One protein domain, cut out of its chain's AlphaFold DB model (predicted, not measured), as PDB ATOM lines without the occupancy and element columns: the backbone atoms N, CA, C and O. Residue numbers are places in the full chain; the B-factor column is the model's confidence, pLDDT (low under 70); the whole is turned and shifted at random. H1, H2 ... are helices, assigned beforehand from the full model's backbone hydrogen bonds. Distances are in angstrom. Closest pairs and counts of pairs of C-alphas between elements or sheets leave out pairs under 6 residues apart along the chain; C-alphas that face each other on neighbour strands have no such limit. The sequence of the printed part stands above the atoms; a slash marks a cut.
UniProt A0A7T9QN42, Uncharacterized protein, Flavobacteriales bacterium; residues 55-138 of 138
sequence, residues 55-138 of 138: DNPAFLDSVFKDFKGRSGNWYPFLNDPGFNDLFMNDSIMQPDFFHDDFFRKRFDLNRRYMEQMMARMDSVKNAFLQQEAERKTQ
ATOM      1  N   ASP A  55     466.837 323.580 375.826       75.75
ATOM      2  CA  ASP A  55     465.918 324.214 374.875       75.75
ATOM      3  C   ASP A  55     464.829 325.065 375.553       75.75
ATOM      4  O   ASP A  55     463.974 325.621 374.867       75.75
ATOM      5  N   ASN A  56     464.809 325.160 376.893       80.69
ATOM      6  CA  ASN A  56     463.807 325.931 377.634       80.69
ATOM      7  C   ASN A  56     464.315 327.359 377.928       80.69
ATOM      8  O   ASN A  56     465.133 327.534 378.838       80.69
ATOM      9  N   PRO A  57     463.785 328.402 377.257       78.50
ATOM     10  CA  PRO A  57     464.276 329.770 377.417       78.50
ATOM     11  C   PRO A  57     464.099 330.326 378.833       78.50
ATOM     12  O   PRO A  57     464.961 331.050 379.319       78.50
ATOM     13  N   ALA A  58     463.012 329.968 379.525       82.25
ATOM     14  CA  ALA A  58     462.755 330.438 380.888       82.25
ATOM     15  C   ALA A  58     463.735 329.825 381.902       82.25
ATOM     16  O   ALA A  58     464.129 330.469 382.873       82.25
ATOM     17  N   PHE A  59     464.154 328.577 381.667       82.25
ATOM     18  CA  PHE A  59     465.187 327.937 382.476       82.25
ATOM     19  C   PHE A  59     466.556 328.582 382.238       82.25
ATOM     20  O   PHE A  59     467.242 328.918 383.203       82.25
ATOM     21  N   LEU A  60     466.929 328.799 380.971       81.44
ATOM     22  CA  LEU A  60     468.181 329.468 380.612       81.44
ATOM     23  C   LEU A  60     468.270 330.886 381.188       81.44
ATOM     24  O   LEU A  60     469.318 331.257 381.712       81.44
ATOM     25  N   ASP A  61     467.172 331.644 381.163       81.38
ATOM     26  CA  ASP A  61     467.109 332.978 381.766       81.38
ATOM     27  C   ASP A  61     467.368 332.931 383.280       81.38
ATOM     28  O   ASP A  61     468.208 333.668 383.799       81.38
ATOM     29  N   SER A  62     466.737 331.992 383.994       83.81
ATOM     30  CA  SER A  62     466.987 331.799 385.428       83.81
ATOM     31  C   SER A  62     468.449 331.446 385.719       83.81
ATOM     32  O   SER A  62     469.039 331.993 386.651       83.81
ATOM     33  N   VAL A  63     469.043 330.549 384.927       84.19
ATOM     34  CA  VAL A  63     470.452 330.153 385.074       84.19
ATOM     35  C   VAL A  63     471.376 331.339 384.808       84.19
ATOM     36  O   VAL A  63     472.319 331.572 385.567       84.19
ATOM     37  N   PHE A  64     471.102 332.119 383.763       84.50
ATOM     38  CA  PHE A  64     471.900 333.292 383.436       84.50
ATOM     39  C   PHE A  64     471.781 334.384 384.499       84.50
ATOM     40  O   PHE A  64     472.781 334.998 384.869       84.50
ATOM     41  N   LYS A  65     470.584 334.611 385.042       84.88
ATOM     42  CA  LYS A  65     470.358 335.561 386.135       84.88
ATOM     43  C   LYS A  65     471.190 335.207 387.367       84.88
ATOM     44  O   LYS A  65     471.850 336.084 387.932       84.88
ATOM     45  N   ASP A  66     471.200 333.933 387.752       86.50
ATOM     46  CA  ASP A  66     472.005 333.444 388.873       86.50
ATOM     47  C   ASP A  66     473.505 333.580 388.595       86.50
ATOM     48  O   ASP A  66     474.265 334.016 389.468       86.50
ATOM     49  N   PHE A  67     473.929 333.251 387.370       85.62
ATOM     50  CA  PHE A  67     475.300 333.457 386.917       85.62
ATOM     51  C   PHE A  67     475.697 334.929 387.027       85.62
ATOM     52  O   PHE A  67     476.659 335.223 387.731       85.62
ATOM     53  N   LYS A  68     474.931 335.847 386.425       84.25
ATOM     54  CA  LYS A  68     475.209 337.290 386.414       84.25
ATOM     55  C   LYS A  68     475.292 337.862 387.827       84.25
ATOM     56  O   LYS A  68     476.203 338.632 388.123       84.25
ATOM     57  N   GLY A  69     474.379 337.460 388.713       85.56
ATOM     58  CA  GLY A  69     474.382 337.895 390.110       85.56
ATOM     59  C   GLY A  69     475.642 337.456 390.859       85.56
ATOM     60  O   GLY A  69     476.287 338.263 391.525       85.56
ATOM     61  N   ARG A  70     476.041 336.184 390.726       88.06
ATOM     62  CA  ARG A  70     477.262 335.676 391.371       88.06
ATOM     63  C   ARG A  70     478.520 336.246 390.727       88.06
ATOM     64  O   ARG A  70     479.388 336.733 391.442       88.06
ATOM     65  N   SER A  71     478.622 336.217 389.403       85.19
ATOM     66  CA  SER A  71     479.793 336.696 388.676       85.19
ATOM     67  C   SER A  71     480.006 338.188 388.899       85.19
ATOM     68  O   SER A  71     481.134 338.592 389.143       85.19
ATOM     69  N   GLY A  72     478.945 338.996 388.894       85.88
ATOM     70  CA  GLY A  72     479.022 340.433 389.154       85.88
ATOM     71  C   GLY A  72     479.503 340.776 390.568       85.88
ATOM     72  O   GLY A  72     480.183 341.781 390.751       85.88
ATOM     73  N   ASN A  73     479.221 339.926 391.561       89.06
ATOM     74  CA  ASN A  73     479.750 340.100 392.919       89.06
ATOM     75  C   ASN A  73     481.255 339.809 393.004       89.06
ATOM     76  O   ASN A  73     481.967 340.469 393.754       89.06
ATOM     77  N   TRP A  74     481.740 338.817 392.254       90.50
ATOM     78  CA  TRP A  74     483.159 338.438 392.241       90.50
ATOM     79  C   TRP A  74     483.980 339.338 391.312       90.50
ATOM     80  O   TRP A  74     485.150 339.608 391.569       90.50
ATOM     81  N   TYR A  75     483.347 339.823 390.247       88.19
ATOM     82  CA  TYR A  75     483.940 340.616 389.183       88.19
ATOM     83  C   TYR A  75     483.087 341.868 388.940       88.19
ATOM     84  O   TYR A  75     482.278 341.895 388.007       88.19
ATOM     85  N   PRO A  76     483.271 342.932 389.744       88.06
ATOM     86  CA  PRO A  76     482.448 344.141 389.664       88.06
ATOM     87  C   PRO A  76     482.425 344.791 388.276       88.06
ATOM     88  O   PRO A  76     481.415 345.372 387.891       88.06
ATOM     89  N   PHE A  77     483.502 344.644 387.495       86.88
ATOM     90  CA  PHE A  77     483.580 345.167 386.128       86.88
ATOM     91  C   PHE A  77     482.531 344.564 385.182       86.88
ATOM     92  O   PHE A  77     482.182 345.200 384.198       86.88
ATOM     93  N   LEU A  78     481.994 343.367 385.461       84.06
ATOM     94  CA  LEU A  78     480.926 342.767 384.649       84.06
ATOM     95  C   LEU A  78     479.608 343.548 384.740       84.06
ATOM     96  O   LEU A  78     478.769 343.441 383.848       84.06
ATOM     97  N   ASN A  79     479.432 344.313 385.820       83.62
ATOM     98  CA  ASN A  79     478.279 345.179 386.033       83.62
ATOM     99  C   ASN A  79     478.517 346.606 385.526       83.62
ATOM    100  O   ASN A  79     477.588 347.412 385.554       83.62
ATOM    101  N   ASP A  80     479.738 346.936 385.092       88.31
ATOM    102  CA  ASP A  80     480.024 348.241 384.511       88.31
ATOM    103  C   ASP A  80     479.220 348.406 383.212       88.31
ATOM    104  O   ASP A  80     479.271 347.508 382.365       88.31
ATOM    105  N   PRO A  81     478.488 349.519 383.021       83.81
ATOM    106  CA  PRO A  81     477.707 349.742 381.809       83.81
ATOM    107  C   PRO A  81     478.545 349.613 380.535       83.81
ATOM    108  O   PRO A  81     478.095 348.994 379.579       83.81
ATOM    109  N   GLY A  82     479.793 350.093 380.536       82.62
ATOM    110  CA  GLY A  82     480.680 350.007 379.378       82.62
ATOM    111  C   GLY A  82     481.028 348.566 379.003       82.62
ATOM    112  O   GLY A  82     481.024 348.216 377.825       82.62
ATOM    113  N   PHE A  83     481.275 347.697 379.985       83.75
ATOM    114  CA  PHE A  83     481.517 346.276 379.721       83.75
ATOM    115  C   PHE A  83     480.221 345.518 379.401       83.75
ATOM    116  O   PHE A  83     480.164 344.736 378.448       83.75
ATOM    117  N   ASN A  84     479.172 345.744 380.190       79.50
ATOM    118  CA  ASN A  84     477.878 345.093 380.029       79.50
ATOM    119  C   ASN A  84     477.278 345.414 378.652       79.50
ATOM    120  O   ASN A  84     476.769 344.510 377.995       79.50
ATOM    121  N   ASP A  85     477.438 346.634 378.144       80.69
ATOM    122  CA  ASP A  85     476.957 347.018 376.815       80.69
ATOM    123  C   ASP A  85     477.750 346.367 375.675       80.69
ATOM    124  O   ASP A  85     477.203 346.082 374.605       80.69
ATOM    125  N   LEU A  86     479.022 346.049 375.924       80.69
ATOM    126  CA  LEU A  86     479.901 345.355 374.986       80.69
ATOM    127  C   LEU A  86     479.781 343.836 375.035       80.69
ATOM    128  O   LEU A  86     480.144 343.191 374.065       80.69
ATOM    129  N   PHE A  87     479.278 343.222 376.104       78.12
ATOM    130  CA  PHE A  87     479.204 341.755 376.175       78.12
ATOM    131  C   PHE A  87     477.798 341.224 376.427       78.12
ATOM    132  O   PHE A  87     477.397 340.282 375.758       78.12
ATOM    133  N   MET A  88     477.015 341.885 377.270       76.19
ATOM    134  CA  MET A  88     475.799 341.348 377.892       76.19
ATOM    135  C   MET A  88     474.523 342.159 377.574       76.19
ATOM    136  O   MET A  88     473.532 342.038 378.294       76.19
ATOM    137  N   ASN A  89     474.557 343.020 376.546       68.12
ATOM    138  CA  ASN A  89     473.431 343.873 376.147       68.12
ATOM    139  C   ASN A  89     472.309 343.089 375.439       68.12
ATOM    140  O   ASN A  89     472.520 342.021 374.870       68.12
ATOM    141  N   ASP A  90     471.133 343.689 375.528       50.00
ATOM    142  CA  ASP A  90     469.765 343.209 375.539       50.00
ATOM    143  C   ASP A  90     469.288 342.537 374.245       50.00
ATOM    144  O   ASP A  90     469.173 343.142 373.176       50.00
ATOM    145  N   SER A  91     468.877 341.282 374.380       52.97
ATOM    146  CA  SER A  91     467.593 340.892 373.821       52.97
ATOM    147  C   SER A  91     466.882 339.967 374.800       52.97
ATOM    148  O   SER A  91     467.485 339.108 375.437       52.97
ATOM    149  N   ILE A  92     465.580 340.210 374.916       54.41
ATOM    150  CA  ILE A  92     464.602 339.749 375.918       54.41
ATOM    151  C   ILE A  92     464.466 338.220 376.049       54.41
ATOM    152  O   ILE A  92     463.810 337.709 376.952       54.41
ATOM    153  N   MET A  93     465.138 337.462 375.199       53.59
ATOM    154  CA  MET A  93     465.548 336.099 375.495       53.59
ATOM    155  C   MET A  93     467.017 336.040 375.136       53.59
ATOM    156  O   MET A  93     467.389 336.618 374.120       53.59
ATOM    157  N   GLN A  94     467.840 335.379 375.944       58.06
ATOM    158  CA  GLN A  94     469.270 335.227 375.689       58.06
ATOM    159  C   GLN A  94     469.593 333.908 374.973       58.06
ATOM    160  O   GLN A  94     470.288 333.073 375.557       58.06
ATOM    161  N   PRO A  95     469.136 333.652 373.729       56.47
ATOM    162  CA  PRO A  95     469.694 332.539 372.994       56.47
ATOM    163  C   PRO A  95     471.189 332.802 372.779       56.47
ATOM    164  O   PRO A  95     471.982 331.892 372.957       56.47
ATOM    165  N   ASP A  96     471.620 334.048 372.556       65.69
ATOM    166  CA  ASP A  96     472.999 334.311 372.146       65.69
ATOM    167  C   ASP A  96     474.063 333.880 373.167       65.69
ATOM    168  O   ASP A  96     475.050 333.311 372.729       65.69
ATOM    169  N   PHE A  97     473.899 334.060 374.490       78.44
ATOM    170  CA  PHE A  97     474.953 333.679 375.458       78.44
ATOM    171  C   PHE A  97     475.258 332.175 375.455       78.44
ATOM    172  O   PHE A  97     476.411 331.772 375.610       78.44
ATOM    173  N   PHE A  98     474.227 331.347 375.283       80.81
ATOM    174  CA  PHE A  98     474.343 329.890 375.337       80.81
ATOM    175  C   PHE A  98     474.659 329.256 373.975       80.81
ATOM    176  O   PHE A  98     474.762 328.035 373.886       80.81
ATOM    177  N   HIS A  99     474.829 330.056 372.919       82.31
ATOM    178  CA  HIS A  99     475.268 329.563 371.618       82.31
ATOM    179  C   HIS A  99     476.785 329.342 371.570       82.31
ATOM    180  O   HIS A  99     477.575 330.141 372.076       82.31
ATOM    181  N   ASP A 100     477.198 328.309 370.836       84.81
ATOM    182  CA  ASP A 100     478.608 327.930 370.663       84.81
ATOM    183  C   ASP A 100     479.487 329.051 370.078       84.81
ATOM    184  O   ASP A 100     480.704 329.071 370.271       84.81
ATOM    185  N   ASP A 101     478.894 329.994 369.340       87.31
ATOM    186  CA  ASP A 101     479.605 331.076 368.660       87.31
ATOM    187  C   ASP A 101     479.422 332.460 369.293       87.31
ATOM    188  O   ASP A 101     479.913 333.445 368.728       87.31
ATOM    189  N   PHE A 102     478.808 332.533 370.480       85.25
ATOM    190  CA  PHE A 102     478.573 333.770 371.226       85.25
ATOM    191  C   PHE A 102     479.816 334.653 371.299       85.25
ATOM    192  O   PHE A 102     479.846 335.771 370.784       85.25
ATOM    193  N   PHE A 103     480.882 334.123 371.905       86.44
ATOM    194  CA  PHE A 103     482.098 334.884 372.163       86.44
ATOM    195  C   PHE A 103     482.772 335.323 370.867       86.44
ATOM    196  O   PHE A 103     483.306 336.427 370.805       86.44
ATOM    197  N   ARG A 104     482.702 334.501 369.811       89.50
ATOM    198  CA  ARG A 104     483.267 334.846 368.501       89.50
ATOM    199  C   ARG A 104     482.503 336.000 367.861       89.50
ATOM    200  O   ARG A 104     483.107 337.006 367.505       89.50
ATOM    201  N   LYS A 105     481.175 335.877 367.751       86.75
ATOM    202  CA  LYS A 105     480.308 336.925 367.190       86.75
ATOM    203  C   LYS A 105     480.427 338.220 367.981       86.75
ATOM    204  O   LYS A 105     480.577 339.290 367.395       86.75
ATOM    205  N   ARG A 106     480.408 338.125 369.313       86.12
ATOM    206  CA  ARG A 106     480.505 339.287 370.194       86.12
ATOM    207  C   ARG A 106     481.856 339.973 370.070       86.12
ATOM    208  O   ARG A 106     481.901 341.192 369.953       86.12
ATOM    209  N   PHE A 107     482.938 339.202 370.001       88.56
ATOM    210  CA  PHE A 107     484.271 339.739 369.751       88.56
ATOM    211  C   PHE A 107     484.353 340.473 368.409       88.56
ATOM    212  O   PHE A 107     484.867 341.588 368.359       88.56
ATOM    213  N   ASP A 108     483.803 339.903 367.336       90.38
ATOM    214  CA  ASP A 108     483.791 340.553 366.023       90.38
ATOM    215  C   ASP A 108     482.988 341.858 366.014       90.38
ATOM    216  O   ASP A 108     483.438 342.853 365.440       90.38
ATOM    217  N   LEU A 109     481.825 341.884 366.670       88.50
ATOM    218  CA  LEU A 109     481.018 343.099 366.823       88.50
ATOM    219  C   LEU A 109     481.768 344.172 367.618       88.50
ATOM    220  O   LEU A 109     481.849 345.322 367.184       88.50
ATOM    221  N   ASN A 110     482.369 343.785 368.741       89.75
ATOM    222  CA  ASN A 110     483.114 344.701 369.596       89.75
ATOM    223  C   ASN A 110     484.352 345.241 368.890       89.75
ATOM    224  O   ASN A 110     484.632 346.430 368.974       89.75
ATOM    225  N   ARG A 111     485.066 344.401 368.137       92.44
ATOM    226  CA  ARG A 111     486.208 344.829 367.329       92.44
ATOM    227  C   ARG A 111     485.805 345.919 366.339       92.44
ATOM    228  O   ARG A 111     486.438 346.969 366.323       92.44
ATOM    229  N   ARG A 112     484.720 345.717 365.584       93.12
ATOM    230  CA  ARG A 112     484.205 346.726 364.638       93.12
ATOM    231  C   ARG A 112     483.806 348.020 365.342       93.12
ATOM    232  O   ARG A 112     484.102 349.103 364.846       93.12
ATOM    233  N   TYR A 113     483.149 347.916 366.496       90.19
ATOM    234  CA  TYR A 113     482.789 349.077 367.308       90.19
ATOM    235  C   TYR A 113     484.032 349.866 367.752       90.19
ATOM    236  O   TYR A 113     484.092 351.083 367.583       90.19
ATOM    237  N   MET A 114     485.060 349.171 368.245       92.00
ATOM    238  CA  MET A 114     486.317 349.792 368.672       92.00
ATOM    239  C   MET A 114     487.068 350.425 367.496       92.00
ATOM    240  O   MET A 114     487.565 351.539 367.629       92.00
ATOM    241  N   GLU A 115     487.109 349.769 366.333       96.25
ATOM    242  CA  GLU A 115     487.689 350.323 365.100       96.25
ATOM    243  C   GLU A 115     487.011 351.641 364.694       96.25
ATOM    244  O   GLU A 115     487.689 352.633 364.424       96.25
ATOM    245  N   GLN A 116     485.676 351.691 364.723       96.06
ATOM    246  CA  GLN A 116     484.919 352.912 364.430       96.06
ATOM    247  C   GLN A 116     485.187 354.017 365.456       96.06
ATOM    248  O   GLN A 116     485.350 355.185 365.090       96.06
ATOM    249  N   MET A 117     485.254 353.659 366.738       94.31
ATOM    250  CA  MET A 117     485.562 354.605 367.804       94.31
ATOM    251  C   MET A 117     486.963 355.202 367.627       94.31
ATOM    252  O   MET A 117     487.115 356.421 367.708       94.31
ATOM    253  N   MET A 118     487.966 354.376 367.318       96.38
ATOM    254  CA  MET A 118     489.332 354.827 367.032       96.38
ATOM    255  C   MET A 118     489.383 355.761 365.821       96.38
ATOM    256  O   MET A 118     489.928 356.857 365.929       96.38
ATOM    257  N   ALA A 119     488.726 355.403 364.714       97.62
ATOM    258  CA  ALA A 119     488.667 356.255 363.526       97.62
ATOM    259  C   ALA A 119     488.034 357.629 363.818       97.62
ATOM    260  O   ALA A 119     488.496 358.663 363.326       97.62
ATOM    261  N   ARG A 120     486.990 357.666 364.658       97.44
ATOM    262  CA  ARG A 120     486.370 358.920 365.097       97.44
ATOM    263  C   ARG A 120     487.322 359.754 365.954       97.44
ATOM    264  O   ARG A 120     487.394 360.966 365.754       97.44
ATOM    265  N   MET A 121     488.042 359.129 366.885       97.12
ATOM    266  CA  MET A 121     489.031 359.818 367.721       97.12
ATOM    267  C   MET A 121     490.159 360.422 366.880       97.12
ATOM    268  O   MET A 121     490.502 361.588 367.077       97.12
ATOM    269  N   ASP A 122     490.672 359.678 365.900       97.75
ATOM    270  CA  ASP A 122     491.710 360.162 364.990       97.75
ATOM    271  C   ASP A 122     491.227 361.342 364.143       97.75
ATOM    272  O   ASP A 122     491.942 362.332 363.996       97.75
ATOM    273  N   SER A 123     489.990 361.287 363.641       97.25
ATOM    274  CA  SER A 123     489.385 362.394 362.892       97.25
ATOM    275  C   SER A 123     489.298 363.678 363.728       97.25
ATOM    276  O   SER A 123     489.755 364.737 363.292       97.25
ATOM    277  N   VAL A 124     488.800 363.582 364.967       97.69
ATOM    278  CA  VAL A 124     488.707 364.728 365.891       97.69
ATOM    279  C   VAL A 124     490.091 365.288 366.221       97.69
ATOM    280  O   VAL A 124     490.296 366.502 366.186       97.69
ATOM    281  N   LYS A 125     491.059 364.411 366.502       97.38
ATOM    282  CA  LYS A 125     492.447 364.795 366.777       97.38
ATOM    283  C   LYS A 125     493.066 365.537 365.593       97.38
ATOM    284  O   LYS A 125     493.681 366.582 365.786       97.38
ATOM    285  N   ASN A 126     492.898 365.021 364.379       97.19
ATOM    286  CA  ASN A 126     493.458 365.631 363.176       97.19
ATOM    287  C   ASN A 126     492.833 367.001 362.893       97.19
ATOM    288  O   ASN A 126     493.567 367.940 362.595       97.19
ATOM    289  N   ALA A 127     491.513 367.137 363.053       97.06
ATOM    290  CA  ALA A 127     490.825 368.419 362.898       97.06
ATOM    291  C   ALA A 127     491.348 369.477 363.886       97.06
ATOM    292  O   ALA A 127     491.627 370.610 363.497       97.06
ATOM    293  N   PHE A 128     491.553 369.095 365.150       97.00
ATOM    294  CA  PHE A 128     492.136 369.981 366.159       97.00
ATOM    295  C   PHE A 128     493.569 370.412 365.804       97.00
ATOM    296  O   PHE A 128     493.906 371.592 365.881       97.00
ATOM    297  N   LEU A 129     494.416 369.471 365.373       96.56
ATOM    298  CA  LEU A 129     495.803 369.767 365.001       96.56
ATOM    299  C   LEU A 129     495.905 370.688 363.777       96.56
ATOM    300  O   LEU A 129     496.779 371.553 363.749       96.56
ATOM    301  N   GLN A 130     495.021 370.523 362.789       95.75
ATOM    302  CA  GLN A 130     494.951 371.405 361.619       95.75
ATOM    303  C   GLN A 130     494.593 372.836 362.027       95.75
ATOM    304  O   GLN A 130     495.300 373.772 361.658       95.75
ATOM    305  N   GLN A 131     493.570 372.998 362.870       95.12
ATOM    306  CA  GLN A 131     493.157 374.307 363.374       95.12
ATOM    307  C   GLN A 131     494.285 375.023 364.137       95.12
ATOM    308  O   GLN A 131     494.504 376.223 363.962       95.12
ATOM    309  N   GLU A 132     495.022 374.301 364.982       94.38
ATOM    310  CA  GLU A 132     496.144 374.876 365.731       94.38
ATOM    311  C   GLU A 132     497.348 375.213 364.839       94.38
ATOM    312  O   GLU A 132     498.053 376.189 365.101       94.38
ATOM    313  N   ALA A 133     497.585 374.451 363.767       93.19
ATOM    314  CA  ALA A 133     498.614 374.784 362.785       93.19
ATOM    315  C   ALA A 133     498.276 376.085 362.037       93.19
ATOM    316  O   ALA A 133     499.120 376.973 361.931       93.19
ATOM    317  N   GLU A 134     497.030 376.244 361.590       92.50
ATOM    318  CA  GLU A 134     496.561 377.461 360.916       92.50
ATOM    319  C   GLU A 134     496.681 378.698 361.816       92.50
ATOM    320  O   GLU A 134     497.145 379.745 361.366       92.50
ATOM    321  N   ARG A 135     496.349 378.567 363.107       87.00
ATOM    322  CA  ARG A 135     496.473 379.652 364.098       87.00
ATOM    323  C   ARG A 135     497.899 380.132 364.334       87.00
ATOM    324  O   ARG A 135     498.083 381.295 364.660       87.00
ATOM    325  N   LYS A 136     498.897 379.256 364.215       80.94
ATOM    326  CA  LYS A 136     500.315 379.603 364.420       80.94
ATOM    327  C   LYS A 136     500.971 380.242 363.196       80.94
ATOM    328  O   LYS A 136     502.099 380.712 363.302       80.94
ATOM    329  N   THR A 137     500.302 380.200 362.046       72.94
ATOM    330  CA  THR A 137     500.824 380.722 360.773       72.94
ATOM    331  C   THR A 137     500.271 382.118 360.442       72.94
ATOM    332  O   THR A 137     500.695 382.718 359.456       72.94
ATOM    333  N   GLN A 138     499.340 382.628 361.257       54.56
ATOM    334  CA  GLN A 138     498.833 384.008 361.247       54.56
ATOM    335  C   GLN A 138     499.526 384.827 362.338       54.56
ATOM    336  O   GLN A 138     499.722 386.039 362.108       54.56
TER     337      GLN A 138
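What this domain is: This is residues 55 to 138 of the 138 residues of an uncharacterized protein of Flavobacteriales bacterium (UniProt A0A7T9QN42). One long straight helix, H5, makes an arm on a small head, and residues 114 to 138, of which 114 to 136 belong to H5, stick out from it; the head is an open loop of helices in which H1 makes one side, H2 a corner and H3 the other side, while H4 comes back to the beginning of H1. H5 starts beside H4, runs past H3 and makes most of the length. The printed part has 84 residues with five named helices, H1 to H5 in order along the chain, and no named strand; its class is all helix. The whole is extended, with a radius of gyration of the C-alphas of 20.1 A and spans of 69 by 26 by 18 A.

How they stand to each other: Start with H1, residues 57 to 74, and go on over a tight link to H2, residues 76 to 79. H1 and H2 touch only at the corner by their link, and only just, with 3 pairs of C-alphas within 8 A; look at Gly 72 and Leu 78, the closest C-alphas, 5.4 A apart. Next comes H3, residues 81 to 87, close but not clearly touching H2, with the closest C-alphas, those of Leu 78 and Asn 84, 6.0 A apart. H1 and H3 are apart. A short link leads to H4, residues 95 to 98, which is close to H1 but not clearly touching it: the closest C-alphas, those of Pro 57 and Pro 95, are 7.5 A apart. H5, residues 102 to 136, only just touches H3, with 3 pairs of C-alphas within 8 A and with its residues 106 to 110 alone; the closest C-alphas are those of Leu 86 and Asn 110, 6.3 A apart. H3 and H5 run opposite ways at a steep tilt of 50 degrees. In H1 and H5 every O i to N i+4 pair is within hydrogen-bond range, in H3 2 of 3 are, and H2 and H4 are too short for such a pair.

Where its parts are: Find C-alpha 57 at (464.276, 329.770, 377.417); from there H1 runs 25.5 A to C-alpha 74. H2 measures 5.6 A, H3 9.9 A and H4 5.8 A. Find C-alpha 102 at (478.573, 333.770, 371.226); from there H5 runs 51.2 A to C-alpha 136 at (500.315, 379.603, 364.420).

The domain as a whole: The C-alphas of Asn 56 and Gln 138, the two farthest apart, are 69.8 A from each other. Without residues 114 to 138, which stand free, the body spans 32 by 26 by 18 A. The printed part has no cut, and no link is long. Mean pLDDT of the printed part is 84.5; look for values under 70 at residues 89 to 96, of which 95 to 96 belong to H4, and at residue 138, the chain's last.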